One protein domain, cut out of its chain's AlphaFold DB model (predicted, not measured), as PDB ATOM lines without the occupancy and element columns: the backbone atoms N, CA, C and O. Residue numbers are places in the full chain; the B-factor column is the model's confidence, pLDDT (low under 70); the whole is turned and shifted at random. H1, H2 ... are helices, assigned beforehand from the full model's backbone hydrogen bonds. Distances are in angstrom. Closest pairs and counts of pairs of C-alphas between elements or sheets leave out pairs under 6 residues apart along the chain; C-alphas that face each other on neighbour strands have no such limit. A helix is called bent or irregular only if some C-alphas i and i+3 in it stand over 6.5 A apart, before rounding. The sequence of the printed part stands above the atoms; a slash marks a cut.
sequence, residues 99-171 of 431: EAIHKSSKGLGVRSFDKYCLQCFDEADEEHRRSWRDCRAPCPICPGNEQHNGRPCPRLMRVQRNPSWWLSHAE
ATOM      1  N   GLU A  99     173.639 129.752 225.963       94.81
ATOM      2  CA  GLU A  99     172.476 130.254 226.696       94.81
ATOM      3  C   GLU A  99     172.766 131.550 227.476       94.81
ATOM      4  O   GLU A  99     171.927 132.460 227.515       94.81
ATOM      5  N   ALA A 100     173.960 131.685 228.060       94.12
ATOM      6  CA  ALA A 100     174.382 132.919 228.724       94.12
ATOM      7  C   ALA A 100     174.541 134.059 227.705       94.12
ATOM      8  O   ALA A 100     174.063 135.176 227.936       94.12
ATOM      9  N   ILE A 101     175.113 133.756 226.535       95.00
ATOM     10  CA  ILE A 101     175.208 134.696 225.412       95.00
ATOM     11  C   ILE A 101     173.806 135.130 224.971       95.00
ATOM     12  O   ILE A 101     173.531 136.328 224.876       95.00
ATOM     13  N   HIS A 102     172.883 134.182 224.785       94.88
ATOM     14  CA  HIS A 102     171.507 134.482 224.399       94.88
ATOM     15  C   HIS A 102     170.817 135.406 225.414       94.88
ATOM     16  O   HIS A 102     170.211 136.406 225.026       94.88
ATOM     17  N   LYS A 103     170.953 135.143 226.721       95.44
ATOM     18  CA  LYS A 103     170.385 136.000 227.776       95.44
ATOM     19  C   LYS A 103     170.984 137.408 227.771       95.44
ATOM     20  O   LYS A 103     170.222 138.373 227.830       95.44
ATOM     21  N   SER A 104     172.308 137.526 227.647       94.56
ATOM     22  CA  SER A 104     173.004 138.823 227.619       94.56
ATOM     23  C   SER A 104     172.646 139.669 226.392       94.56
ATOM     24  O   SER A 104     172.604 140.894 226.467       94.56
ATOM     25  N   SER A 105     172.291 139.026 225.277       96.12
ATOM     26  CA  SER A 105     172.006 139.728 224.027       96.12
ATOM     27  C   SER A 105     170.692 140.509 223.983       96.12
ATOM     28  O   SER A 105     170.519 141.352 223.108       96.12
ATOM     29  N   LYS A 106     169.776 140.304 224.940       95.94
ATOM     30  CA  LYS A 106     168.458 140.966 224.943       95.94
ATOM     31  C   LYS A 106     168.511 142.494 225.039       95.94
ATOM     32  O   LYS A 106     167.545 143.132 224.646       95.94
ATOM     33  N   GLY A 107     169.589 143.058 225.584       96.56
ATOM     34  CA  GLY A 107     169.772 144.508 225.719       96.56
ATOM     35  C   GLY A 107     170.778 145.115 224.740       96.56
ATOM     36  O   GLY A 107     171.117 146.290 224.894       96.56
ATOM     37  N   LEU A 108     171.302 144.324 223.797       97.56
ATOM     38  CA  LEU A 108     172.266 144.788 222.802       97.56
ATOM     39  C   LEU A 108     171.537 145.306 221.576       97.56
ATOM     40  O   LEU A 108     170.753 144.571 220.990       97.56
ATOM     41  N   GLY A 109     171.861 146.502 221.109       97.19
ATOM     42  CA  GLY A 109     171.293 146.972 219.854       97.19
ATOM     43  C   GLY A 109     171.265 148.479 219.707       97.19
ATOM     44  O   GLY A 109     171.737 149.225 220.565       97.19
ATOM     45  N   VAL A 110     170.709 148.912 218.582       97.25
ATOM     46  CA  VAL A 110     170.610 150.313 218.162       97.25
ATOM     47  C   VAL A 110     169.289 150.970 218.557       97.25
ATOM     48  O   VAL A 110     169.154 152.181 218.411       97.25
ATOM     49  N   ARG A 111     168.309 150.208 219.064       97.00
ATOM     50  CA  ARG A 111     166.988 150.753 219.418       97.00
ATOM     51  C   ARG A 111     167.091 151.632 220.652       97.00
ATOM     52  O   ARG A 111     167.941 151.411 221.507       97.00
ATOM     53  N   SER A 112     166.166 152.567 220.814       96.25
ATOM     54  CA  SER A 112     166.176 153.517 221.936       96.25
ATOM     55  C   SER A 112     166.255 152.858 223.322       96.25
ATOM     56  O   SER A 112     166.929 153.385 224.200       96.25
ATOM     57  N   PHE A 113     165.629 151.691 223.509       96.56
ATOM     58  CA  PHE A 113     165.599 150.971 224.790       96.56
ATOM     59  C   PHE A 113     166.722 149.945 224.985       96.56
ATOM     60  O   PHE A 113     166.886 149.431 226.096       96.56
ATOM     61  N   ASP A 114     167.482 149.625 223.937       97.44
ATOM     62  CA  ASP A 114     168.711 148.857 224.111       97.44
ATOM     63  C   ASP A 114     169.716 149.736 224.877       97.44
ATOM     64  O   ASP A 114     169.679 150.962 224.784       97.44
ATOM     65  N   LYS A 115     170.586 149.136 225.687       98.00
ATOM     66  CA  LYS A 115     171.553 149.888 226.514       98.00
ATOM     67  C   LYS A 115     172.996 149.579 226.162       98.00
ATOM     68  O   LYS A 115     173.892 150.354 226.476       98.00
ATOM     69  N   TYR A 116     173.218 148.454 225.492       98.00
ATOM     70  CA  TYR A 116     174.542 147.901 225.280       98.00
ATOM     71  C   TYR A 116     174.903 147.898 223.796       98.00
ATOM     72  O   TYR A 116     174.055 147.692 222.920       98.00
ATOM     73  N   CYS A 117     176.181 148.109 223.504       97.62
ATOM     74  CA  CYS A 117     176.703 148.037 222.145       97.62
ATOM     75  C   CYS A 117     176.791 146.586 221.652       97.62
ATOM     76  O   CYS A 117     177.302 145.715 222.352       97.62
ATOM     77  N   LEU A 118     176.382 146.329 220.404       96.44
ATOM     78  CA  LEU A 118     176.440 144.997 219.774       96.44
ATOM     79  C   LEU A 118     177.854 144.409 219.660       96.44
ATOM     80  O   LEU A 118     177.998 143.196 219.514       96.44
ATOM     81  N   GLN A 119     178.883 145.259 219.677       96.00
ATOM     82  CA  GLN A 119     180.269 144.856 219.452       96.00
ATOM     83  C   GLN A 119     181.010 144.575 220.765       96.00
ATOM     84  O   GLN A 119     181.562 143.487 220.940       96.00
ATOM     85  N   CYS A 120     181.016 145.545 221.684       96.56
ATOM     86  CA  CYS A 120     181.768 145.462 222.937       96.56
ATOM     87  C   CYS A 120     180.940 145.045 224.151       96.56
ATOM     88  O   CYS A 120     181.525 144.726 225.177       96.56
ATOM     89  N   PHE A 121     179.605 145.024 224.042       96.31
ATOM     90  CA  PHE A 121     178.663 144.663 225.112       96.31
ATOM     91  C   PHE A 121     178.686 145.595 226.332       96.31
ATOM     92  O   PHE A 121     177.958 145.357 227.293       96.31
ATOM     93  N   ASP A 122     179.460 146.674 226.281       97.06
ATOM     94  CA  ASP A 122     179.444 147.715 227.296       97.06
ATOM     95  C   ASP A 122     178.233 148.639 227.111       97.06
ATOM     96  O   ASP A 122     177.680 148.771 226.009       97.06
ATOM     97  N   GLU A 123     177.811 149.259 228.215       97.88
ATOM     98  CA  GLU A 123     176.774 150.287 228.205       97.88
ATOM     99  C   GLU A 123     177.281 151.493 227.411       97.88
ATOM    100  O   GLU A 123     178.388 151.985 227.641       97.88
ATOM    101  N   ALA A 124     176.495 151.919 226.427       97.62
ATOM    102  CA  ALA A 124     176.913 152.898 225.439       97.62
ATOM    103  C   ALA A 124     175.756 153.836 225.084       97.62
ATOM    104  O   ALA A 124     174.586 153.440 225.078       97.62
ATOM    105  N   ASP A 125     176.093 155.083 224.769       98.00
ATOM    106  CA  ASP A 125     175.121 156.063 224.302       98.00
ATOM    107  C   ASP A 125     174.500 155.654 222.955       98.00
ATOM    108  O   ASP A 125     174.936 154.724 222.268       98.00
ATOM    109  N   GLU A 126     173.406 156.316 222.588       97.31
ATOM    110  CA  GLU A 126     172.684 155.991 221.358       97.31
ATOM    111  C   GLU A 126     173.559 156.176 220.106       97.31
ATOM    112  O   GLU A 126     173.467 155.378 219.171       97.31
ATOM    113  N   GLU A 127     174.452 157.169 220.102       97.38
ATOM    114  CA  GLU A 127     175.365 157.427 218.987       97.38
ATOM    115  C   GLU A 127     176.375 156.287 218.799       97.38
ATOM    116  O   GLU A 127     176.510 155.763 217.687       97.38
ATOM    117  N   HIS A 128     177.029 155.823 219.868       97.88
ATOM    118  CA  HIS A 128     177.940 154.681 219.807       97.88
ATOM    119  C   HIS A 128     177.209 153.397 219.414       97.88
ATOM    120  O   HIS A 128     177.722 152.597 218.630       97.88
ATOM    121  N   ARG A 129     175.987 153.190 219.920       97.00
ATOM    122  CA  ARG A 129     175.183 152.016 219.559       97.00
ATOM    123  C   ARG A 129     174.810 152.035 218.084       97.00
ATOM    124  O   ARG A 129     175.033 151.036 217.413       97.00
ATOM    125  N   ARG A 130     174.347 153.159 217.533       96.12
ATOM    126  CA  ARG A 130     174.067 153.294 216.088       96.12
ATOM    127  C   ARG A 130     175.327 153.153 215.227       96.12
ATOM    128  O   ARG A 130     175.261 152.605 214.126       96.12
ATOM    129  N   SER A 131     176.482 153.585 215.735       96.19
ATOM    130  CA  SER A 131     177.794 153.451 215.087       96.19
ATOM    131  C   SER A 131     178.585 152.213 215.537       96.19
ATOM    132  O   SER A 131     179.801 152.154 215.368       96.19
ATOM    133  N   TRP A 132     177.915 151.161 216.028       96.00
ATOM    134  CA  TRP A 132     178.571 149.956 216.562       96.00
ATOM    135  C   TRP A 132     179.566 149.295 215.593       96.00
ATOM    136  O   TRP A 132     180.512 148.639 216.021       96.00
ATOM    137  N   ARG A 133     179.387 149.474 214.278       95.75
ATOM    138  CA  ARG A 133     180.305 148.971 213.242       95.75
ATOM    139  C   ARG A 133     181.692 149.612 213.302       95.75
ATOM    140  O   ARG A 133     182.658 148.995 212.856       95.75
ATOM    141  N   ASP A 134     181.775 150.817 213.847       96.06
ATOM    142  CA  ASP A 134     183.007 151.580 214.023       96.06
ATOM    143  C   ASP A 134     183.602 151.386 215.432       96.06
ATOM    144  O   ASP A 134     184.698 151.873 215.720       96.06
ATOM    145  N   CYS A 135     182.923 150.623 216.301       96.19
ATOM    146  CA  CYS A 135     183.415 150.266 217.624       96.19
ATOM    147  C   CYS A 135     184.671 149.385 217.517       96.19
ATOM    148  O   CYS A 135     184.643 148.286 216.962       96.19
ATOM    149  N   ARG A 136     185.782 149.874 218.084       96.44
ATOM    150  CA  ARG A 136     187.089 149.187 218.118       96.44
ATOM    151  C   ARG A 136     187.354 148.457 219.433       96.44
ATOM    152  O   ARG A 136     188.453 147.944 219.637       96.44
ATOM    153  N   ALA A 137     186.396 148.461 220.354       96.19
ATOM    154  CA  ALA A 137     186.565 147.767 221.617       96.19
ATOM    155  C   ALA A 137     186.568 146.238 221.397       96.19
ATOM    156  O   ALA A 137     185.933 145.735 220.461       96.19
ATOM    157  N   PRO A 138     187.338 145.497 222.213       96.69
ATOM    158  CA  PRO A 138     187.419 144.044 222.115       96.69
ATOM    159  C   PRO A 138     186.055 143.385 222.344       96.69
ATOM    160  O   PRO A 138     185.284 143.835 223.190       96.69
ATOM    161  N   CYS A 139     185.764 142.303 221.619       96.75
ATOM    162  CA  CYS A 139     184.537 141.539 221.825       96.75
ATOM    163  C   CYS A 139     184.689 140.588 223.028       96.75
ATOM    164  O   CYS A 139     185.546 139.704 222.970       96.75
ATOM    165  N   PRO A 140     183.845 140.684 224.075       95.50
ATOM    166  CA  PRO A 140     183.983 139.851 225.274       95.50
ATOM    167  C   PRO A 140     183.569 138.387 225.070       95.50
ATOM    168  O   PRO A 140     183.910 137.528 225.877       95.50
ATOM    169  N   ILE A 141     182.827 138.081 223.999       95.00
ATOM    170  CA  ILE A 141     182.374 136.715 223.691       95.00
ATOM    171  C   ILE A 141     183.471 135.885 223.008       95.00
ATOM    172  O   ILE A 141     183.492 134.652 223.116       95.00
ATOM    173  N   CYS A 142     184.342 136.535 222.236       94.69
ATOM    174  CA  CYS A 142     185.339 135.827 221.448       94.69
ATOM    175  C   CYS A 142     186.564 135.485 222.300       94.69
ATOM    176  O   CYS A 142     187.064 136.346 223.031       94.69
ATOM    177  N   PRO A 143     187.085 134.248 222.197       91.56
ATOM    178  CA  PRO A 143     188.321 133.889 222.875       91.56
ATOM    179  C   PRO A 143     189.438 134.820 222.392       91.56
ATOM    180  O   PRO A 143     189.579 135.065 221.198       91.56
ATOM    181  N   GLY A 144     190.202 135.385 223.324       90.94
ATOM    182  CA  GLY A 144     191.271 136.325 222.983       90.94
ATOM    183  C   GLY A 144     190.816 137.755 222.684       90.94
ATOM    184  O   GLY A 144     191.642 138.543 222.230       90.94
ATOM    185  N   ASN A 145     189.561 138.127 222.988       91.38
ATOM    186  CA  ASN A 145     189.094 139.517 222.902       91.38
ATOM    187  C   ASN A 145     189.232 140.113 221.485       91.38
ATOM    188  O   ASN A 145     189.600 141.279 221.311       91.38
ATOM    189  N   GLU A 146     188.957 139.302 220.459       93.50
ATOM    190  CA  GLU A 146     189.071 139.708 219.057       93.50
ATOM    191  C   GLU A 146     188.211 140.941 218.729       93.50
ATOM    192  O   GLU A 146     187.106 141.127 219.246       93.50
ATOM    193  N   GLN A 147     188.705 141.788 217.824       94.56
ATOM    194  CA  GLN A 147     187.964 142.937 217.300       94.56
ATOM    195  C   GLN A 147     187.284 142.567 215.976       94.56
ATOM    196  O   GLN A 147     187.923 142.038 215.064       94.56
ATOM    197  N   HIS A 148     186.001 142.903 215.824       93.06
ATOM    198  CA  HIS A 148     185.224 142.633 214.607       93.06
ATOM    199  C   HIS A 148     184.844 143.936 213.899       93.06
ATOM    200  O   HIS A 148     183.678 144.285 213.749       93.06
ATOM    201  N   ASN A 149     185.852 144.674 213.434       90.81
ATOM    202  CA  ASN A 149     185.648 145.978 212.799       90.81
ATOM    203  C   ASN A 149     184.679 145.891 211.603       90.81
ATOM    204  O   ASN A 149     184.998 145.319 210.553       90.81
ATOM    205  N   GLY A 150     183.502 146.499 211.752       90.69
ATOM    206  CA  GLY A 150     182.445 146.548 210.747       90.69
ATOM    207  C   GLY A 150     181.666 145.249 210.536       90.69
ATOM    208  O   GLY A 150     180.929 145.163 209.552       90.69
ATOM    209  N   ARG A 151     181.832 144.234 211.394       93.44
ATOM    210  CA  ARG A 151     181.138 142.943 211.280       93.44
ATOM    211  C   ARG A 151     180.591 142.505 212.640       93.44
ATOM    212  O   ARG A 151     181.272 142.695 213.636       93.44
ATOM    213  N   PRO A 152     179.403 141.890 212.700       93.94
ATOM    214  CA  PRO A 152     178.909 141.326 213.952       93.94
ATOM    215  C   PRO A 152     179.808 140.179 214.439       93.94
ATOM    216  O   PRO A 152     180.439 139.482 213.639       93.94
ATOM    217  N   CYS A 153     179.834 139.963 215.755       95.56
ATOM    218  CA  CYS A 153     180.556 138.850 216.368       95.56
ATOM    219  C   CYS A 153     180.090 137.494 215.785       95.56
ATOM    220  O   CYS A 153     178.897 137.179 215.865       95.56
ATOM    221  N   PRO A 154     180.998 136.646 215.251       95.31
ATOM    222  CA  PRO A 154     180.631 135.353 214.669       95.31
ATOM    223  C   PRO A 154     179.939 134.408 215.655       95.31
ATOM    224  O   PRO A 154     179.062 133.638 215.268       95.31
ATOM    225  N   ARG A 155     180.311 134.458 216.939       95.19
ATOM    226  CA  ARG A 155     179.701 133.623 217.980       95.19
ATOM    227  C   ARG A 155     178.313 134.140 218.361       95.19
ATOM    228  O   ARG A 155     177.382 133.344 218.426       95.19
ATOM    229  N   LEU A 156     178.130 135.460 218.454       95.44
ATOM    230  CA  LEU A 156     176.801 136.057 218.619       95.44
ATOM    231  C   LEU A 156     175.870 135.699 217.447       95.44
ATOM    232  O   LEU A 156     174.716 135.365 217.679       95.44
ATOM    233  N   MET A 157     176.371 135.685 216.206       95.19
ATOM    234  CA  MET A 157     175.609 135.219 215.035       95.19
ATOM    235  C   MET A 157     175.185 133.749 215.119       95.19
ATOM    236  O   MET A 157     174.100 133.401 214.659       95.19
ATOM    237  N   ARG A 158     176.022 132.872 215.686       94.31
ATOM    238  CA  ARG A 158     175.670 131.451 215.860       94.31
ATOM    239  C   ARG A 158     174.545 131.259 216.871       94.31
ATOM    240  O   ARG A 158     173.692 130.397 216.647       94.31
ATOM    241  N   VAL A 159     174.557 132.056 217.942       95.38
ATOM    242  CA  VAL A 159     173.556 132.030 219.017       95.38
ATOM    243  C   VAL A 159     172.257 132.705 218.569       95.38
ATOM    244  O   VAL A 159     171.175 132.140 218.718       95.38
ATOM    245  N   GLN A 160     172.345 133.886 217.957       95.06
ATOM    246  CA  GLN A 160     171.202 134.621 217.419       95.06
ATOM    247  C   GLN A 160     170.962 134.280 215.952       95.06
ATOM    248  O   GLN A 160     171.301 135.038 215.049       95.06
ATOM    249  N   ARG A 161     170.335 133.128 215.701       91.75
ATOM    250  CA  ARG A 161     170.028 132.681 214.329       91.75
ATOM    251  C   ARG A 161     168.833 133.385 213.691       91.75
ATOM    252  O   ARG A 161     168.626 133.241 212.493       91.75
ATOM    253  N   ASN A 162     168.029 134.102 214.474       93.69
ATOM    254  CA  ASN A 162     166.801 134.717 213.987       93.69
ATOM    255  C   ASN A 162     167.114 136.001 213.184       93.69
ATOM    256  O   ASN A 162     167.561 136.980 213.782       93.69
ATOM    257  N   PRO A 163     166.838 136.058 211.867       89.56
ATOM    258  CA  PRO A 163     167.115 137.245 211.052       89.56
ATOM    259  C   PRO A 163     166.344 138.485 211.521       89.56
ATOM    260  O   PRO A 163     166.879 139.591 211.515       89.56
ATOM    261  N   SER A 164     165.109 138.303 212.007       93.44
ATOM    262  CA  SER A 164     164.289 139.410 212.523       93.44
ATOM    263  C   SER A 164     164.897 140.064 213.769       93.44
ATOM    264  O   SER A 164     164.727 141.265 213.995       93.44
ATOM    265  N   TRP A 165     165.660 139.299 214.556       95.38
ATOM    266  CA  TRP A 165     166.399 139.837 215.694       95.38
ATOM    267  C   TRP A 165     167.475 140.811 215.213       95.38
ATOM    268  O   TRP A 165     167.515 141.947 215.670       95.38
ATOM    269  N   TRP A 166     168.277 140.423 214.221       95.25
ATOM    270  CA  TRP A 166     169.323 141.291 213.680       95.25
ATOM    271  C   TRP A 166     168.775 142.532 212.985       95.25
ATOM    272  O   TRP A 166     169.274 143.630 213.219       95.25
ATOM    273  N   LEU A 167     167.709 142.386 212.200       92.69
ATOM    274  CA  LEU A 167     167.038 143.525 211.575       92.69
ATOM    275  C   LEU A 167     166.559 144.532 212.625       92.69
ATOM    276  O   LEU A 167     166.761 145.729 212.456       92.69
ATOM    277  N   SER A 168     165.980 144.056 213.729       94.06
ATOM    278  CA  SER A 168     165.480 144.938 214.789       94.06
ATOM    279  C   SER A 168     166.575 145.509 215.693       94.06
ATOM    280  O   SER A 168     166.439 146.644 216.132       94.06
ATOM    281  N   HIS A 169     167.640 144.761 215.993       95.12
ATOM    282  CA  HIS A 169     168.660 145.179 216.966       95.12
ATOM    283  C   HIS A 169     169.863 145.854 216.302       95.12
ATOM    284  O   HIS A 169     170.530 146.653 216.942       95.12
ATOM    285  N   ALA A 170     170.155 145.564 215.035       92.88
ATOM    286  CA  ALA A 170     171.330 146.074 214.328       92.88
ATOM    287  C   ALA A 170     170.991 146.908 213.082       92.88
ATOM    288  O   ALA A 170     171.925 147.362 212.415       92.88
ATOM    289  N   GLU A 171     169.697 147.060 212.748       90.62
ATOM    290  CA  GLU A 171     169.215 147.639 211.477       90.62
ATOM    291  C   GLU A 171     169.948 147.026 210.273       90.62
ATOM    292  O   GLU A 171     170.352 147.684 209.311       90.62
TER     293      GLU A 171
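What this domain is: This is residues 99 to 171 of the 431 residues of an uncharacterized protein of Byssothecium circinans (UniProt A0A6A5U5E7). Little regular structure: four short helices are joined by loops that hold most of the chain printed, with H1, H3 and H4 toward one side of the domain and H2 toward the other, and H1 and H3 meeting about crosswise. The long loop of residues 108 to 125 reaches out to Ser 112 at one far end and also passes near the middle, its C-alphas 2 to 14 A from the mean of all C-alphas, while the loop of residues 131 to 153 keeps off the middle, at 7 to 17 A from that mean, and reaches out to Gly 144 at the other far end. The printed part has 73 residues, 28 of them in H1, H2, H3 and H4 in chain order, with no named strand; the class is all helix. The whole is compact, with a radius of gyration of the C-alphas of 10.9 A and spans of 30 by 25 by 18 A.

How they stand to each other: H1, residues 99 to 107, touches H3, residues 154 to 159, about perpendicular at 81 degrees; their closest C-alphas, of His 102 and Val 159, are 6.3 A apart. H2, residues 126 to 130, and H4, residues 163 to 170, are close but not clearly touching; their closest C-alphas, of Arg 130 and Ala 170, are 7.9 A apart. H1 and H4 are apart. Every O i to N i+4 pair is within hydrogen-bond range in H2, H3 and H4, and 3 of 5 in H1.

Where its parts are: H1 begins at C-alpha 99 (172.476, 130.254, 226.696) and is 14.5 A long; it is irregular, but only just: C-alphas 104 and 107 are 6.8 A apart. H2 is 6.1 A long and H3 8.9 A. H4 is 10.3 A long and ends at C-alpha 170 (171.330, 146.074, 214.328).

The domain as a whole: The two C-alphas farthest apart, of Ser 112 and Gly 144, are 30.4 A apart. The links H1 to H2 and H2 to H3 are long; H3 to H4 is tight. The printed part has no cut, and no printed residue is under 70 in pLDDT.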